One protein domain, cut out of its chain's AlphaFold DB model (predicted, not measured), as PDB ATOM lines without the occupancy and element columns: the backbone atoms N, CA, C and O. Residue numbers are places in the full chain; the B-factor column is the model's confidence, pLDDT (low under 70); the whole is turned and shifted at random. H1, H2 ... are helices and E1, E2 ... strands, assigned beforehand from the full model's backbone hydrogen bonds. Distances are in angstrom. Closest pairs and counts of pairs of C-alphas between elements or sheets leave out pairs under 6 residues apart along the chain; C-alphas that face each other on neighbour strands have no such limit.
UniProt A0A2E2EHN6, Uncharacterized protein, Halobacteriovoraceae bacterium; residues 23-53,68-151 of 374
ATOM      1  N   GLY A  23     109.455 -19.132   1.477       66.56
ATOM      2  CA  GLY A  23     110.311 -18.768   2.595       66.56
ATOM      3  C   GLY A  23     109.670 -17.670   3.442       66.56
ATOM      4  O   GLY A  23     108.707 -17.029   2.999       66.56
ATOM      5  N   PRO A  24     110.190 -17.458   4.662       79.12
ATOM      6  CA  PRO A  24     109.801 -16.308   5.465       79.12
ATOM      7  C   PRO A  24     110.070 -15.009   4.694       79.12
ATOM      8  O   PRO A  24     110.993 -14.941   3.881       79.12
ATOM      9  N   VAL A  25     109.258 -13.982   4.941       89.31
ATOM     10  CA  VAL A  25     109.502 -12.643   4.393       89.31
ATOM     11  C   VAL A  25     110.576 -11.960   5.220       89.31
ATOM     12  O   VAL A  25     110.427 -11.841   6.434       89.31
ATOM     13  N   GLU A  26     111.646 -11.522   4.564       91.00
ATOM     14  CA  GLU A  26     112.695 -10.728   5.200       91.00
ATOM     15  C   GLU A  26     112.232  -9.281   5.373       91.00
ATOM     16  O   GLU A  26     111.776  -8.644   4.423       91.00
ATOM     17  N   ILE A  27     112.338  -8.779   6.597       92.06
ATOM     18  CA  ILE A  27     111.953  -7.428   6.996       92.06
ATOM     19  C   ILE A  27     113.147  -6.819   7.717       92.06
ATOM     20  O   ILE A  27     113.706  -7.445   8.610       92.06
ATOM     21  N   TYR A  28     113.519  -5.603   7.350       89.88
ATOM     22  CA  TYR A  28     114.594  -4.854   7.990       89.88
ATOM     23  C   TYR A  28     113.931  -3.739   8.794       89.88
ATOM     24  O   TYR A  28     113.163  -2.959   8.220       89.88
ATOM     25  N   SER A  29     114.128  -3.711  10.114       85.94
ATOM     26  CA  SER A  29     113.601  -2.615  10.923       85.94
ATOM     27  C   SER A  29     114.299  -1.318  10.541       85.94
ATOM     28  O   SER A  29     115.430  -1.291  10.061       85.94
ATOM     29  N   SER A  30     113.562  -0.225  10.677       82.06
ATOM     30  CA  SER A  30     114.078   1.105  10.405       82.06
ATOM     31  C   SER A  30     113.390   2.101  11.318       82.06
ATOM     32  O   SER A  30     112.419   1.779  12.010       82.06
ATOM     33  N   ASP A  31     113.856   3.344  11.277       82.81
ATOM     34  CA  ASP A  31     113.294   4.400  12.102       82.81
ATOM     35  C   ASP A  31     111.900   4.886  11.692       82.81
ATOM     36  O   ASP A  31     111.321   5.716  12.401       82.81
ATOM     37  N   PHE A  32     111.345   4.350  10.607       86.50
ATOM     38  CA  PHE A  32     110.056   4.739  10.052       86.50
ATOM     39  C   PHE A  32     108.990   3.671  10.288       86.50
ATOM     40  O   PHE A  32     109.266   2.469  10.270       86.50
ATOM     41  N   GLU A  33     107.741   4.117  10.452       90.81
ATOM     42  CA  GLU A  33     106.608   3.196  10.491       90.81
ATOM     43  C   GLU A  33     106.516   2.433   9.164       90.81
ATOM     44  O   GLU A  33     106.486   3.037   8.091       90.81
ATOM     45  N   SER A  34     106.473   1.104   9.241       92.94
ATOM     46  CA  SER A  34     106.386   0.228   8.071       92.94
ATOM     47  C   SER A  34     105.293  -0.812   8.267       92.94
ATOM     48  O   SER A  34     105.172  -1.407   9.340       92.94
ATOM     49  N   VAL A  35     104.493  -1.035   7.224       95.25
ATOM     50  CA  VAL A  35     103.339  -1.941   7.255       95.25
ATOM     51  C   VAL A  35     103.584  -3.123   6.324       95.25
ATOM     52  O   VAL A  35     103.856  -2.935   5.141       95.25
ATOM     53  N   TYR A  36     103.442  -4.335   6.855       96.19
ATOM     54  CA  TYR A  36     103.613  -5.587   6.125       96.19
ATOM     55  C   TYR A  36     102.358  -6.442   6.245       96.19
ATOM     56  O   TYR A  36     102.041  -6.959   7.321       96.19
ATOM     57  N   ASP A  37     101.666  -6.614   5.122       96.06
ATOM     58  CA  ASP A  37     100.584  -7.583   5.000       96.06
ATOM     59  C   ASP A  37     101.160  -8.948   4.616       96.06
ATOM     60  O   ASP A  37     101.611  -9.181   3.492       96.06
ATOM     61  N   LEU A  38     101.187  -9.837   5.602       96.38
ATOM     62  CA  LEU A  38     101.598 -11.229   5.493       96.38
ATOM     63  C   LEU A  38     100.405 -12.157   5.752       96.38
ATOM     64  O   LEU A  38     100.605 -13.321   6.117       96.38
ATOM     65  N   SER A  39      99.179 -11.644   5.622       96.56
ATOM     66  CA  SER A  39      97.977 -12.399   5.929       96.56
ATOM     67  C   SER A  39      97.758 -13.533   4.930       96.56
ATOM     68  O   SER A  39      98.153 -13.479   3.762       96.56
ATOM     69  N   GLY A  40      97.166 -14.615   5.422       95.50
ATOM     70  CA  GLY A  40      96.743 -15.726   4.586       95.50
ATOM     71  C   GLY A  40      95.481 -15.370   3.808       95.50
ATOM     72  O   GLY A  40      94.588 -14.692   4.319       95.50
ATOM     73  N   ARG A  41      95.374 -15.858   2.571       95.94
ATOM     74  CA  ARG A  41      94.171 -15.672   1.758       95.94
ATOM     75  C   ARG A  41      93.003 -16.473   2.326       95.94
ATOM     76  O   ARG A  41      93.183 -17.575   2.844       95.94
ATOM     77  N   ASN A  42      91.803 -15.916   2.212       97.06
ATOM     78  CA  ASN A  42      90.585 -16.641   2.561       97.06
ATOM     79  C   ASN A  42      90.371 -17.810   1.593       97.06
ATOM     80  O   ASN A  42      90.686 -17.694   0.410       97.06
ATOM     81  N   GLY A  43      89.804 -18.898   2.104       96.00
ATOM     82  CA  GLY A  43      89.340 -20.004   1.281       96.00
ATOM     83  C   GLY A  43      88.115 -19.606   0.463       96.00
ATOM     84  O   GLY A  43      87.306 -18.772   0.886       96.00
ATOM     85  N   PHE A  44      87.986 -20.197  -0.720       97.00
ATOM     86  CA  PHE A  44      86.808 -20.026  -1.558       97.00
ATOM     87  C   PHE A  44      85.595 -20.756  -0.970       97.00
ATOM     88  O   PHE A  44      85.752 -21.807  -0.343       97.00
ATOM     89  N   PRO A  45      84.382 -20.203  -1.139       96.75
ATOM     90  CA  PRO A  45      83.175 -20.905  -0.739       96.75
ATOM     91  C   PRO A  45      83.001 -22.184  -1.561       96.75
ATOM     92  O   PRO A  45      83.365 -22.237  -2.739       96.75
ATOM     93  N   GLY A  46      82.411 -23.189  -0.927       95.88
ATOM     94  CA  GLY A  46      81.913 -24.372  -1.597       95.88
ATOM     95  C   GLY A  46      80.815 -23.997  -2.583       95.88
ATOM     96  O   GLY A  46      80.091 -23.015  -2.410       95.88
ATOM     97  N   ARG A  47      80.727 -24.762  -3.665       96.44
ATOM     98  CA  ARG A  47      79.662 -24.610  -4.652       96.44
ATOM     99  C   ARG A  47      78.427 -25.369  -4.179       96.44
ATOM    100  O   ARG A  47      78.561 -26.528  -3.803       96.44
ATOM    101  N   ASP A  48      77.269 -24.731  -4.267       96.44
ATOM    102  CA  ASP A  48      75.985 -25.384  -4.015       96.44
ATOM    103  C   ASP A  48      75.756 -26.548  -4.994       96.44
ATOM    104  O   ASP A  48      76.151 -26.479  -6.169       96.44
ATOM    105  N   GLY A  49      75.124 -27.603  -4.494       92.94
ATOM    106  CA  GLY A  49      74.638 -28.718  -5.287       92.94
ATOM    107  C   GLY A  49      73.472 -28.291  -6.174       92.94
ATOM    108  O   GLY A  49      72.737 -27.353  -5.865       92.94
ATOM    109  N   ALA A  50      73.326 -28.940  -7.327       91.69
ATOM    110  CA  ALA A  50      72.198 -28.690  -8.208       91.69
ATOM    111  C   ALA A  50      70.924 -29.377  -7.698       91.69
ATOM    112  O   ALA A  50      70.950 -30.541  -7.291       91.69
ATOM    113  N   ASP A  51      69.797 -28.676  -7.803       92.94
ATOM    114  CA  ASP A  51      68.484 -29.273  -7.575       92.94
ATOM    115  C   ASP A  51      68.198 -30.375  -8.598       92.94
ATOM    116  O   ASP A  51      68.602 -30.328  -9.770       92.94
ATOM    117  N   ALA A  52      67.432 -31.363  -8.164       88.19
ATOM    118  CA  ALA A  52      67.011 -32.449  -9.011       88.19
ATOM    119  C   ALA A  52      65.976 -31.999 -10.048       88.19
ATOM    120  O   ALA A  52      64.961 -31.370  -9.745       88.19
ATOM    121  N   TYR A  53      66.168 -32.423 -11.298       83.06
ATOM    122  CA  TYR A  53      65.139 -32.237 -12.316       83.06
ATOM    123  C   TYR A  53      63.937 -33.162 -12.068       83.06
ATOM    124  O   TYR A  53      64.134 -34.364 -11.841       83.06
ATOM    125  N   GLY A  68      68.651 -34.410  -5.124       90.56
ATOM    126  CA  GLY A  68      69.513 -33.262  -5.397       90.56
ATOM    127  C   GLY A  68      70.989 -33.624  -5.221       90.56
ATOM    128  O   GLY A  68      71.319 -34.643  -4.616       90.56
ATOM    129  N   GLU A  69      71.882 -32.827  -5.798       89.12
ATOM    130  CA  GLU A  69      73.325 -33.020  -5.626       89.12
ATOM    131  C   GLU A  69      73.799 -32.432  -4.291       89.12
ATOM    132  O   GLU A  69      73.243 -31.448  -3.805       89.12
ATOM    133  N   ASP A  70      74.862 -32.990  -3.720       93.31
ATOM    134  CA  ASP A  70      75.479 -32.448  -2.510       93.31
ATOM    135  C   ASP A  70      76.186 -31.112  -2.785       93.31
ATOM    136  O   ASP A  70      76.740 -30.870  -3.865       93.31
ATOM    137  N   GLY A  71      76.204 -30.249  -1.772       96.38
ATOM    138  CA  GLY A  71      77.027 -29.053  -1.749       96.38
ATOM    139  C   GLY A  71      78.491 -29.394  -1.482       96.38
ATOM    140  O   GLY A  71      78.822 -30.264  -0.681       96.38
ATOM    141  N   ASN A  72      79.407 -28.682  -2.131       96.31
ATOM    142  CA  ASN A  72      80.835 -28.865  -1.887       96.31
ATOM    143  C   ASN A  72      81.280 -28.194  -0.581       96.31
ATOM    144  O   ASN A  72      80.742 -27.167  -0.166       96.31
ATOM    145  N   ASP A  73      82.352 -28.711   0.013       97.56
ATOM    146  CA  ASP A  73      83.027 -28.069   1.138       97.56
ATOM    147  C   ASP A  73      83.602 -26.693   0.766       97.56
ATOM    148  O   ASP A  73      84.046 -26.452  -0.360       97.56
ATOM    149  N   GLY A  74      83.663 -25.804   1.755       97.62
ATOM    150  CA  GLY A  74      84.449 -24.581   1.664       97.62
ATOM    151  C   GLY A  74      85.946 -24.875   1.739       97.62
ATOM    152  O   GLY A  74      86.409 -25.673   2.559       97.62
ATOM    153  N   GLU A  75      86.744 -24.190   0.924       97.25
ATOM    154  CA  GLU A  75      88.194 -24.363   0.958       97.25
ATOM    155  C   GLU A  75      88.793 -23.834   2.275       97.25
ATOM    156  O   GLU A  75      88.295 -22.866   2.863       97.25
ATOM    157  N   PRO A  76      89.888 -24.428   2.775       96.62
ATOM    158  CA  PRO A  76      90.584 -23.898   3.939       96.62
ATOM    159  C   PRO A  76      91.224 -22.534   3.638       96.62
ATOM    160  O   PRO A  76      91.736 -22.295   2.547       96.62
ATOM    161  N   GLY A  77      91.257 -21.658   4.642       97.12
ATOM    162  CA  GLY A  77      92.031 -20.423   4.587       97.12
ATOM    163  C   GLY A  77      93.531 -20.698   4.702       97.12
ATOM    164  O   GLY A  77      93.966 -21.574   5.456       97.12
ATOM    165  N   GLU A  78      94.343 -19.934   3.978       96.38
ATOM    166  CA  GLU A  78      95.799 -20.064   4.032       96.38
ATOM    167  C   GLU A  78      96.349 -19.559   5.372       96.38
ATOM    168  O   GLU A  78      95.791 -18.669   6.015       96.38
ATOM    169  N   ASN A  79      97.480 -20.109   5.813       96.00
ATOM    170  CA  ASN A  79      98.188 -19.576   6.976       96.00
ATOM    171  C   ASN A  79      98.812 -18.213   6.652       96.00
ATOM    172  O   ASN A  79      99.254 -17.986   5.526       96.00
ATOM    173  N   GLY A  80      98.930 -17.349   7.660       96.19
ATOM    174  CA  GLY A  80      99.771 -16.163   7.548       96.19
ATOM    175  C   GLY A  80     101.234 -16.552   7.339       96.19
ATOM    176  O   GLY A  80     101.704 -17.577   7.849       96.19
ATOM    177  N   ARG A  81     101.968 -15.749   6.570       96.19
ATOM    178  CA  ARG A  81     103.361 -16.039   6.215       96.19
ATOM    179  C   ARG A  81     104.289 -15.774   7.393       96.19
ATOM    180  O   ARG A  81     104.103 -14.821   8.147       96.19
ATOM    181  N   ASP A  82     105.321 -16.603   7.521       96.06
ATOM    182  CA  ASP A  82     106.398 -16.379   8.483       96.06
ATOM    183  C   ASP A  82     107.191 -15.107   8.132       96.06
ATOM    184  O   ASP A  82     107.327 -14.754   6.959       96.06
ATOM    185  N   ALA A  83     107.741 -14.444   9.146       95.00
ATOM    186  CA  ALA A  83     108.538 -13.229   9.007       95.00
ATOM    187  C   ALA A  83     109.906 -13.406   9.664       95.00
ATOM    188  O   ALA A  83     109.999 -13.923  10.782       95.00
ATOM    189  N   LEU A  84     110.946 -12.958   8.969       94.00
ATOM    190  CA  LEU A  84     112.320 -12.880   9.436       94.00
ATOM    191  C   LEU A  84     112.691 -11.400   9.564       94.00
ATOM    192  O   LEU A  84     112.943 -10.736   8.567       94.00
ATOM    193  N   VAL A  85     112.651 -10.876  10.785       94.44
ATOM    194  CA  VAL A  85     112.846  -9.457  11.081       94.44
ATOM    195  C   VAL A  85     114.269  -9.230  11.574       94.44
ATOM    196  O   VAL A  85     114.639  -9.705  12.647       94.44
ATOM    197  N   TYR A  86     115.051  -8.498  10.799       93.44
ATOM    198  CA  TYR A  86     116.363  -8.002  11.181       93.44
ATOM    199  C   TYR A  86     116.205  -6.670  11.911       93.44
ATOM    200  O   TYR A  86     115.402  -5.847  11.477       93.44
ATOM    201  N   TYR A  87     116.924  -6.480  13.017       92.25
ATOM    202  CA  TYR A  87     116.822  -5.256  13.811       92.25
ATOM    203  C   TYR A  87     118.116  -4.896  14.532       92.25
ATOM    204  O   TYR A  87     118.836  -5.798  14.958       92.25
ATOM    205  N   ASP A  88     118.380  -3.603  14.725       90.12
ATOM    206  CA  ASP A  88     119.514  -3.125  15.530       90.12
ATOM    207  C   ASP A  88     119.094  -2.863  16.983       90.12
ATOM    208  O   ASP A  88     119.714  -3.377  17.917       90.12
ATOM    209  N   ASP A  89     117.979  -2.156  17.185       89.06
ATOM    210  CA  ASP A  89     117.367  -1.934  18.497       89.06
ATOM    211  C   ASP A  89     115.957  -2.548  18.564       89.06
ATOM    212  O   ASP A  89     115.131  -2.407  17.664       89.06
ATOM    213  N   LEU A  90     115.649  -3.228  19.673       89.94
ATOM    214  CA  LEU A  90     114.305  -3.743  19.951       89.94
ATOM    215  C   LEU A  90     113.248  -2.634  19.962       89.94
ATOM    216  O   LEU A  90     112.083  -2.918  19.684       89.94
ATOM    217  N   SER A  91     113.629  -1.396  20.295       89.56
ATOM    218  CA  SER A  91     112.715  -0.252  20.294       89.56
ATOM    219  C   SER A  91     112.148   0.053  18.897       89.56
ATOM    220  O   SER A  91     110.996   0.479  18.783       89.56
ATOM    221  N   GLU A  92     112.885  -0.257  17.827       91.38
ATOM    222  CA  GLU A  92     112.456  -0.056  16.437       91.38
ATOM    223  C   GLU A  92     111.318  -0.990  16.027       91.38
ATOM    224  O   GLU A  92     110.499  -0.637  15.180       91.38
ATOM    225  N   LEU A  93     111.207  -2.163  16.659       94.44
ATOM    226  CA  LEU A  93     110.140  -3.121  16.355       94.44
ATOM    227  C   LEU A  93     108.751  -2.516  16.594       94.44
ATOM    228  O   LEU A  93     107.799  -2.863  15.896       94.44
ATOM    229  N   SER A  94     108.645  -1.548  17.510       95.62
ATOM    230  CA  SER A  94     107.398  -0.831  17.801       95.62
ATOM    231  C   SER A  94     106.884  -0.004  16.617       95.62
ATOM    232  O   SER A  94     105.704   0.342  16.582       95.62
ATOM    233  N   LYS A  95     107.745   0.260  15.627       95.56
ATOM    234  CA  LYS A  95     107.437   0.963  14.376       95.56
ATOM    235  C   LYS A  95     106.952   0.006  13.279       95.56
ATOM    236  O   LYS A  95     106.432   0.444  12.257       95.56
ATOM    237  N   LEU A  96     107.086  -1.306  13.474       96.62
ATOM    238  CA  LEU A  96     106.660  -2.314  12.508       96.62
ATOM    239  C   LEU A  96     105.230  -2.772  12.789       96.62
ATOM    240  O   LEU A  96     104.912  -3.263  13.877       96.62
ATOM    241  N   ILE A  97     104.378  -2.661  11.773       97.50
ATOM    242  CA  ILE A  97     103.022  -3.200  11.767       97.50
ATOM    243  C   ILE A  97     103.015  -4.425  10.876       97.50
ATOM    244  O   ILE A  97     103.064  -4.312   9.654       97.50
ATOM    245  N   ILE A  98     102.948  -5.601  11.490       97.31
ATOM    246  CA  ILE A  98     102.917  -6.863  10.756       97.31
ATOM    247  C   ILE A  98     101.561  -7.521  10.961       97.31
ATOM    248  O   ILE A  98     101.090  -7.694  12.087       97.31
ATOM    249  N   ASP A  99     100.945  -7.921   9.863       97.81
ATOM    250  CA  ASP A  99      99.757  -8.747   9.873       97.81
ATOM    251  C   ASP A  99     100.086 -10.146   9.372       97.81
ATOM    252  O   ASP A  99     100.225 -10.363   8.181       97.81
ATOM    253  N   GLN A 100     100.204 -11.101  10.288       97.19
ATOM    254  CA  GLN A 100     100.401 -12.513   9.973       97.19
ATOM    255  C   GLN A 100      99.134 -13.320  10.241       97.19
ATOM    256  O   GLN A 100      99.241 -14.506  10.548       97.19
ATOM    257  N   SER A 101      97.950 -12.702  10.234       97.38
ATOM    258  CA  SER A 101      96.703 -13.433  10.463       97.38
ATOM    259  C   SER A 101      96.474 -14.491   9.381       97.38
ATOM    260  O   SER A 101      96.843 -14.318   8.224       97.38
ATOM    261  N   GLY A 102      95.906 -15.635   9.765       96.62
ATOM    262  CA  GLY A 102      95.467 -16.627   8.788       96.62
ATOM    263  C   GLY A 102      94.188 -16.182   8.083       96.62
ATOM    264  O   GLY A 102      93.386 -15.438   8.655       96.62
ATOM    265  N   GLY A 103      93.987 -16.670   6.863       97.06
ATOM    266  CA  GLY A 103      92.754 -16.460   6.117       97.06
ATOM    267  C   GLY A 103      91.571 -17.176   6.761       97.06
ATOM    268  O   GLY A 103      91.721 -18.174   7.469       97.06
ATOM    269  N   ARG A 104      90.364 -16.677   6.517       97.50
ATOM    270  CA  ARG A 104      89.126 -17.357   6.913       97.50
ATOM    271  C   ARG A 104      88.876 -18.553   6.002       97.50
ATOM    272  O   ARG A 104      89.156 -18.474   4.810       97.50
ATOM    273  N   GLY A 105      88.344 -19.639   6.546       97.06
ATOM    274  CA  GLY A 105      87.845 -20.737   5.728       97.06
ATOM    275  C   GLY A 105      86.609 -20.332   4.923       97.06
ATOM    276  O   GLY A 105      85.859 -19.442   5.333       97.06
ATOM    277  N   GLY A 106      86.422 -20.977   3.775       97.69
ATOM    278  CA  GLY A 106      85.256 -20.798   2.922       97.69
ATOM    279  C   GLY A 106      83.972 -21.276   3.593       97.69
ATOM    280  O   GLY A 106      83.982 -22.197   4.412       97.69
ATOM    281  N   ALA A 107      82.853 -20.645   3.242       97.88
ATOM    282  CA  ALA A 107      81.535 -21.162   3.599       97.88
ATOM    283  C   ALA A 107      81.255 -22.469   2.835       97.88
ATOM    284  O   ALA A 107      81.776 -22.622   1.730       97.88
ATOM    285  N   PRO A 108      80.459 -23.394   3.385       97.44
ATOM    286  CA  PRO A 108      80.027 -24.573   2.650       97.44
ATOM    287  C   PRO A 108      79.053 -24.211   1.528       97.44
ATOM    288  O   PRO A 108      78.322 -23.222   1.639       97.44
ATOM    289  N   GLY A 109      79.033 -25.032   0.482       97.88
ATOM    290  CA  GLY A 109      77.934 -25.068  -0.472       97.88
ATOM    291  C   GLY A 109      76.731 -25.780   0.137       97.88
ATOM    292  O   GLY A 109      76.893 -26.702   0.936       97.88
ATOM    293  N   ARG A 110      75.528 -25.350  -0.225       97.69
ATOM    294  CA  ARG A 110      74.280 -26.000   0.190       97.69
ATOM    295  C   ARG A 110      73.972 -27.211  -0.678       97.69
ATOM    296  O   ARG A 110      74.285 -27.185  -1.866       97.69
ATOM    297  N   GLY A 111      73.339 -28.228  -0.113       95.38
ATOM    298  CA  GLY A 111      72.781 -29.330  -0.892       95.38
ATOM    299  C   GLY A 111      71.599 -28.883  -1.755       95.38
ATOM    300  O   GLY A 111      70.818 -28.018  -1.351       95.38
ATOM    301  N   GLY A 112      71.478 -29.461  -2.948       94.50
ATOM    302  CA  GLY A 112      70.351 -29.241  -3.852       94.50
ATOM    303  C   GLY A 112      69.098 -29.979  -3.386       94.50
ATOM    304  O   GLY A 112      69.174 -31.022  -2.736       94.50
ATOM    305  N   GLU A 113      67.921 -29.470  -3.724       95.62
ATOM    306  CA  GLU A 113      66.654 -30.101  -3.349       95.62
ATOM    307  C   GLU A 113      66.341 -31.326  -4.222       95.62
ATOM    308  O   GLU A 113      66.590 -31.348  -5.433       95.62
ATOM    309  N   GLY A 114      65.759 -32.359  -3.610       90.94
ATOM    310  CA  GLY A 114      65.212 -33.502  -4.332       90.94
ATOM    311  C   GLY A 114      63.933 -33.160  -5.104       90.94
ATOM    312  O   GLY A 114      63.218 -32.204  -4.813       90.94
ATOM    313  N   ALA A 115      63.620 -33.956  -6.125       90.75
ATOM    314  CA  ALA A 115      62.430 -33.781  -6.951       90.75
ATOM    315  C   ALA A 115      61.294 -34.710  -6.495       90.75
ATOM    316  O   ALA A 115      61.553 -35.816  -6.028       90.75
ATOM    317  N   PRO A 116      60.013 -34.342  -6.670       89.50
ATOM    318  CA  PRO A 116      58.897 -35.243  -6.383       89.50
ATOM    319  C   PRO A 116      58.850 -36.450  -7.335       89.50
ATOM    320  O   PRO A 116      59.189 -36.343  -8.515       89.50
ATOM    321  N   GLY A 117      58.394 -37.594  -6.817       87.06
ATOM    322  CA  GLY A 117      58.100 -38.790  -7.608       87.06
ATOM    323  C   GLY A 117      56.751 -38.728  -8.338       87.06
ATOM    324  O   GLY A 117      55.877 -37.917  -8.029       87.06
ATOM    325  N   CYS A 118      56.566 -39.614  -9.318       93.19
ATOM    326  CA  CYS A 118      55.339 -39.757 -10.107       93.19
ATOM    327  C   CYS A 118      54.424 -40.851  -9.538       93.19
ATOM    328  O   CYS A 118      54.913 -41.909  -9.145       93.19
ATOM    329  N   HIS A 119      53.101 -40.644  -9.584       88.06
ATOM    330  CA  HIS A 119      52.057 -41.658  -9.324       88.06
ATOM    331  C   HIS A 119      52.304 -42.535  -8.084       88.06
ATOM    332  O   HIS A 119      52.293 -43.764  -8.164       88.06
ATOM    333  N   GLY A 120      52.559 -41.893  -6.942       86.12
ATOM    334  CA  GLY A 120      52.837 -42.575  -5.673       86.12
ATOM    335  C   GLY A 120      54.307 -42.945  -5.450       86.12
ATOM    336  O   GLY A 120      54.602 -43.619  -4.469       86.12
ATOM    337  N   GLY A 121      55.216 -42.518  -6.329       89.44
ATOM    338  CA  GLY A 121      56.652 -42.548  -6.067       89.44
ATOM    339  C   GLY A 121      57.048 -41.536  -4.992       89.44
ATOM    340  O   GLY A 121      56.462 -40.458  -4.886       89.44
ATOM    341  N   GLU A 122      58.042 -41.902  -4.197       91.69
ATOM    342  CA  GLU A 122      58.619 -41.106  -3.123       91.69
ATOM    343  C   GLU A 122      59.389 -39.901  -3.682       91.69
ATOM    344  O   GLU A 122      59.800 -39.862  -4.847       91.69
ATOM    345  N   HIS A 123      59.540 -38.884  -2.840       93.31
ATOM    346  CA  HIS A 123      60.339 -37.705  -3.142       93.31
ATOM    347  C   HIS A 123      61.827 -38.069  -3.119       93.31
ATOM    348  O   HIS A 123      62.254 -38.865  -2.285       93.31
ATOM    349  N   GLY A 124      62.602 -37.495  -4.036       86.88
ATOM    350  CA  GLY A 124      64.053 -37.613  -4.010       86.88
ATOM    351  C   GLY A 124      64.622 -36.932  -2.772       86.88
ATOM    352  O   GLY A 124      64.030 -36.001  -2.235       86.88
ATOM    353  N   GLU A 125      65.769 -37.397  -2.302       93.00
ATOM    354  CA  GLU A 125      66.407 -36.812  -1.124       93.00
ATOM    355  C   GLU A 125      67.063 -35.470  -1.483       93.00
ATOM    356  O   GLU A 125      67.524 -35.276  -2.611       93.00
ATOM    357  N   SER A 126      67.105 -34.534  -0.536       95.00
ATOM    358  CA  SER A 126      67.965 -33.355  -0.675       95.00
ATOM    359  C   SER A 126      69.425 -33.770  -0.523       95.00
ATOM    360  O   SER A 126      69.732 -34.637   0.296       95.00
ATOM    361  N   GLY A 127      70.309 -33.132  -1.285       91.56
ATOM    362  CA  GLY A 127      71.747 -33.276  -1.107       91.56
ATOM    363  C   GLY A 127      72.196 -32.768   0.261       91.56
ATOM    364  O   GLY A 127      71.520 -31.958   0.906       91.56
ATOM    365  N   GLU A 128      73.350 -33.239   0.713       97.00
ATOM    366  CA  GLU A 128      73.960 -32.786   1.958       97.00
ATOM    367  C   GLU A 128      74.632 -31.415   1.777       97.00
ATOM    368  O   GLU A 128      75.193 -31.102   0.725       97.00
ATOM    369  N   ASP A 129      74.594 -30.584   2.821       97.19
ATOM    370  CA  ASP A 129      75.406 -29.370   2.872       97.19
ATOM    371  C   ASP A 129      76.885 -29.742   3.039       97.19
ATOM    372  O   ASP A 129      77.242 -30.622   3.828       97.19
ATOM    373  N   GLY A 130      77.760 -29.003   2.362       96.31
ATOM    374  CA  GLY A 130      79.195 -29.109   2.577       96.31
ATOM    375  C   GLY A 130      79.614 -28.654   3.980       96.31
ATOM    376  O   GLY A 130      78.836 -28.153   4.799       96.31
ATOM    377  N   VAL A 131      80.910 -28.742   4.258       97.69
ATOM    378  CA  VAL A 131      81.506 -28.325   5.532       97.69
ATOM    379  C   VAL A 131      82.255 -27.000   5.388       97.69
ATOM    380  O   VAL A 131      82.849 -26.691   4.356       97.69
ATOM    381  N   TYR A 132      82.255 -26.191   6.452       97.31
ATOM    382  CA  TYR A 132      83.081 -24.984   6.514       97.31
ATOM    383  C   TYR A 132      84.569 -25.309   6.364       97.31
ATOM    384  O   TYR A 132      85.118 -26.177   7.054       97.31
ATOM    385  N   GLY A 133      85.250 -24.500   5.557       96.75
ATOM    386  CA  GLY A 133      86.698 -24.499   5.490       96.75
ATOM    387  C   GLY A 133      87.317 -24.159   6.846       96.75
ATOM    388  O   GLY A 133      86.795 -23.365   7.634       96.75
ATOM    389  N   LYS A 134      88.482 -24.738   7.135       97.56
ATOM    390  CA  LYS A 134      89.232 -24.394   8.349       97.56
ATOM    391  C   LYS A 134      89.882 -23.023   8.194       97.56
ATOM    392  O   LYS A 134      90.440 -22.719   7.146       97.56
ATOM    393  N   ASN A 135      89.869 -22.222   9.257       96.94
ATOM    394  CA  ASN A 135      90.639 -20.981   9.289       96.94
ATOM    395  C   ASN A 135      92.142 -21.279   9.271       96.94
ATOM    396  O   ASN A 135      92.619 -22.191   9.954       96.94
ATOM    397  N   GLY A 136      92.882 -20.451   8.545       95.88
ATOM    398  CA  GLY A 136      94.328 -20.413   8.590       95.88
ATOM    399  C   GLY A 136      94.831 -19.990   9.964       95.88
ATOM    400  O   GLY A 136      94.163 -19.304  10.744       95.88
ATOM    401  N   THR A 137      96.057 -20.383  10.267       96.69
ATOM    402  CA  THR A 137      96.733 -20.004  11.503       96.69
ATOM    403  C   THR A 137      97.677 -18.833  11.275       96.69
ATOM    404  O   THR A 137      98.074 -18.542  10.148       96.69
ATOM    405  N   TYR A 138      98.052 -18.158  12.359       96.88
ATOM    406  CA  TYR A 138      99.031 -17.086  12.271       96.88
ATOM    407  C   TYR A 138     100.414 -17.588  11.827       96.88
ATOM    408  O   TYR A 138     100.820 -18.697  12.192       96.88
ATOM    409  N   GLY A 139     101.164 -16.734  11.133       95.56
ATOM    410  CA  GLY A 139     102.585 -16.948  10.853       95.56
ATOM    411  C   GLY A 139     103.457 -16.953  12.115       95.56
ATOM    412  O   GLY A 139     103.012 -16.665  13.233       95.56
ATOM    413  N   ARG A 140     104.723 -17.338  11.951       96.56
ATOM    414  CA  ARG A 140     105.763 -17.290  12.987       96.56
ATOM    415  C   ARG A 140     106.657 -16.075  12.786       96.56
ATOM    416  O   ARG A 140     106.900 -15.642  11.660       96.56
ATOM    417  N   LEU A 141     107.178 -15.570  13.896       96.38
ATOM    418  CA  LEU A 141     108.042 -14.403  13.930       96.38
ATOM    419  C   LEU A 141     109.445 -14.805  14.380       96.38
ATOM    420  O   LEU A 141     109.620 -15.329  15.483       96.38
ATOM    421  N   PHE A 142     110.427 -14.553  13.527       94.88
ATOM    422  CA  PHE A 142     111.839 -14.800  13.775       94.88
ATOM    423  C   PHE A 142     112.560 -13.457  13.797       94.88
ATOM    424  O   PHE A 142     112.419 -12.683  12.860       94.88
ATOM    425  N   LEU A 143     113.303 -13.168  14.858       94.62
ATOM    426  CA  LEU A 143     114.035 -11.920  15.035       94.62
ATOM    427  C   LEU A 143     115.538 -12.188  14.965       94.62
ATOM    428  O   LEU A 143     116.030 -13.114  15.618       94.62
ATOM    429  N   ILE A 144     116.258 -11.365  14.213       92.56
ATOM    430  CA  ILE A 144     117.709 -11.436  14.047       92.56
ATOM    431  C   ILE A 144     118.319 -10.093  14.458       92.56
ATOM    432  O   ILE A 144     118.018  -9.081  13.829       92.56
ATOM    433  N   PRO A 145     119.172 -10.062  15.490       90.25
ATOM    434  CA  PRO A 145     119.814  -8.828  15.922       90.25
ATOM    435  C   PRO A 145     120.941  -8.371  14.974       90.25
ATOM    436  O   PRO A 145     121.589  -9.188  14.314       90.25
ATOM    437  N   ASN A 146     121.226  -7.068  14.998       84.12
ATOM    438  CA  ASN A 146     122.355  -6.365  14.375       84.12
ATOM    439  C   ASN A 146     122.465  -6.512  12.852       84.12
ATOM    440  O   ASN A 146     123.579  -6.590  12.327       84.12
ATOM    441  N   HIS A 147     121.336  -6.672  12.151       69.19
ATOM    442  CA  HIS A 147     121.309  -6.926  10.704       69.19
ATOM    443  C   HIS A 147     122.275  -8.035  10.240       69.19
ATOM    444  O   HIS A 147     122.728  -8.049   9.093       69.19
ATOM    445  N   GLN A 148     122.607  -8.980  11.128       71.31
ATOM    446  CA  GLN A 148     123.557 -10.033  10.810       71.31
ATOM    447  C   GLN A 148     122.963 -10.894   9.699       71.31
ATOM    448  O   GLN A 148     121.876 -11.444   9.861       71.31
ATOM    449  N   SER A 149     123.677 -11.032   8.577       70.38
ATOM    450  CA  SER A 149     123.234 -11.910   7.496       70.38
ATOM    451  C   SER A 149     123.054 -13.326   8.043       70.38
ATOM    452  O   SER A 149     124.001 -13.934   8.552       70.38
ATOM    453  N   LEU A 150     121.824 -13.842   7.971       77.19
ATOM    454  CA  LEU A 150     121.545 -15.214   8.362       77.19
ATOM    455  C   LEU A 150     122.108 -16.132   7.284       77.19
ATOM    456  O   LEU A 150     121.444 -16.438   6.293       77.19
ATOM    457  N   GLU A 151     123.335 -16.600   7.478       71.69
ATOM    458  CA  GLU A 151     123.871 -17.626   6.603       71.69
ATOM    459  C   GLU A 151     122.941 -18.843   6.617       71.69
ATOM    460  O   GLU A 151     122.552 -19.363   7.673       71.69
TER     461      GLU A 151
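AT A GLANCE: This is residues 23 to 53 and 68 to 151 of the 374 residues of an uncharacterized protein of Halobacteriovoraceae bacterium (UniProt A0A2E2EHN6). Little of this is regular structure: unnamed residues 38 to 53, 68 to 82 and 100 to 140 run side by side as a long rod, with a small head at one end, parallel sheets E1 E3 E5 and E2 E4 and helix H1. Along the chain E1 E2 E3 H1 E4 E5 hold 28 of 115 printed residues, class mixed. The whole is extended, radius of gyration of the C-alphas 23.8 A, spans 82 by 27 by 14 A.

IN THESE COORDINATES: Find C-alpha 83 at (108.538, -13.229, 9.007), where E3, residues 83 to 87, begins; E5, residues 141 to 145, is 13.2 A long and ends at C-alpha 145 at (119.814, -8.828, 15.922). E1 is 25 to 28, E2 34 to 37, H1 90 to 95, E4 96 to 99.

HOW THE PARTS SIT: E3 is parallel to E1, with N 27 and O 84 2.8 A apart, and to E5, with N 85 and O 142 2.8 A apart. H1 only grazes this sheet; 0 of 2 O i to N i+4 but 3 of 3 O i to N i+3 pairs are within hydrogen-bond range. E2 and E4 are parallel, N 36 and O 97 2.8 A apart.

THE WHOLE: Across the cut, C-alphas 53 and 68 are 8.2 A apart. The link E4 to E5 is long. Residues 23 and 147 have pLDDT under 70.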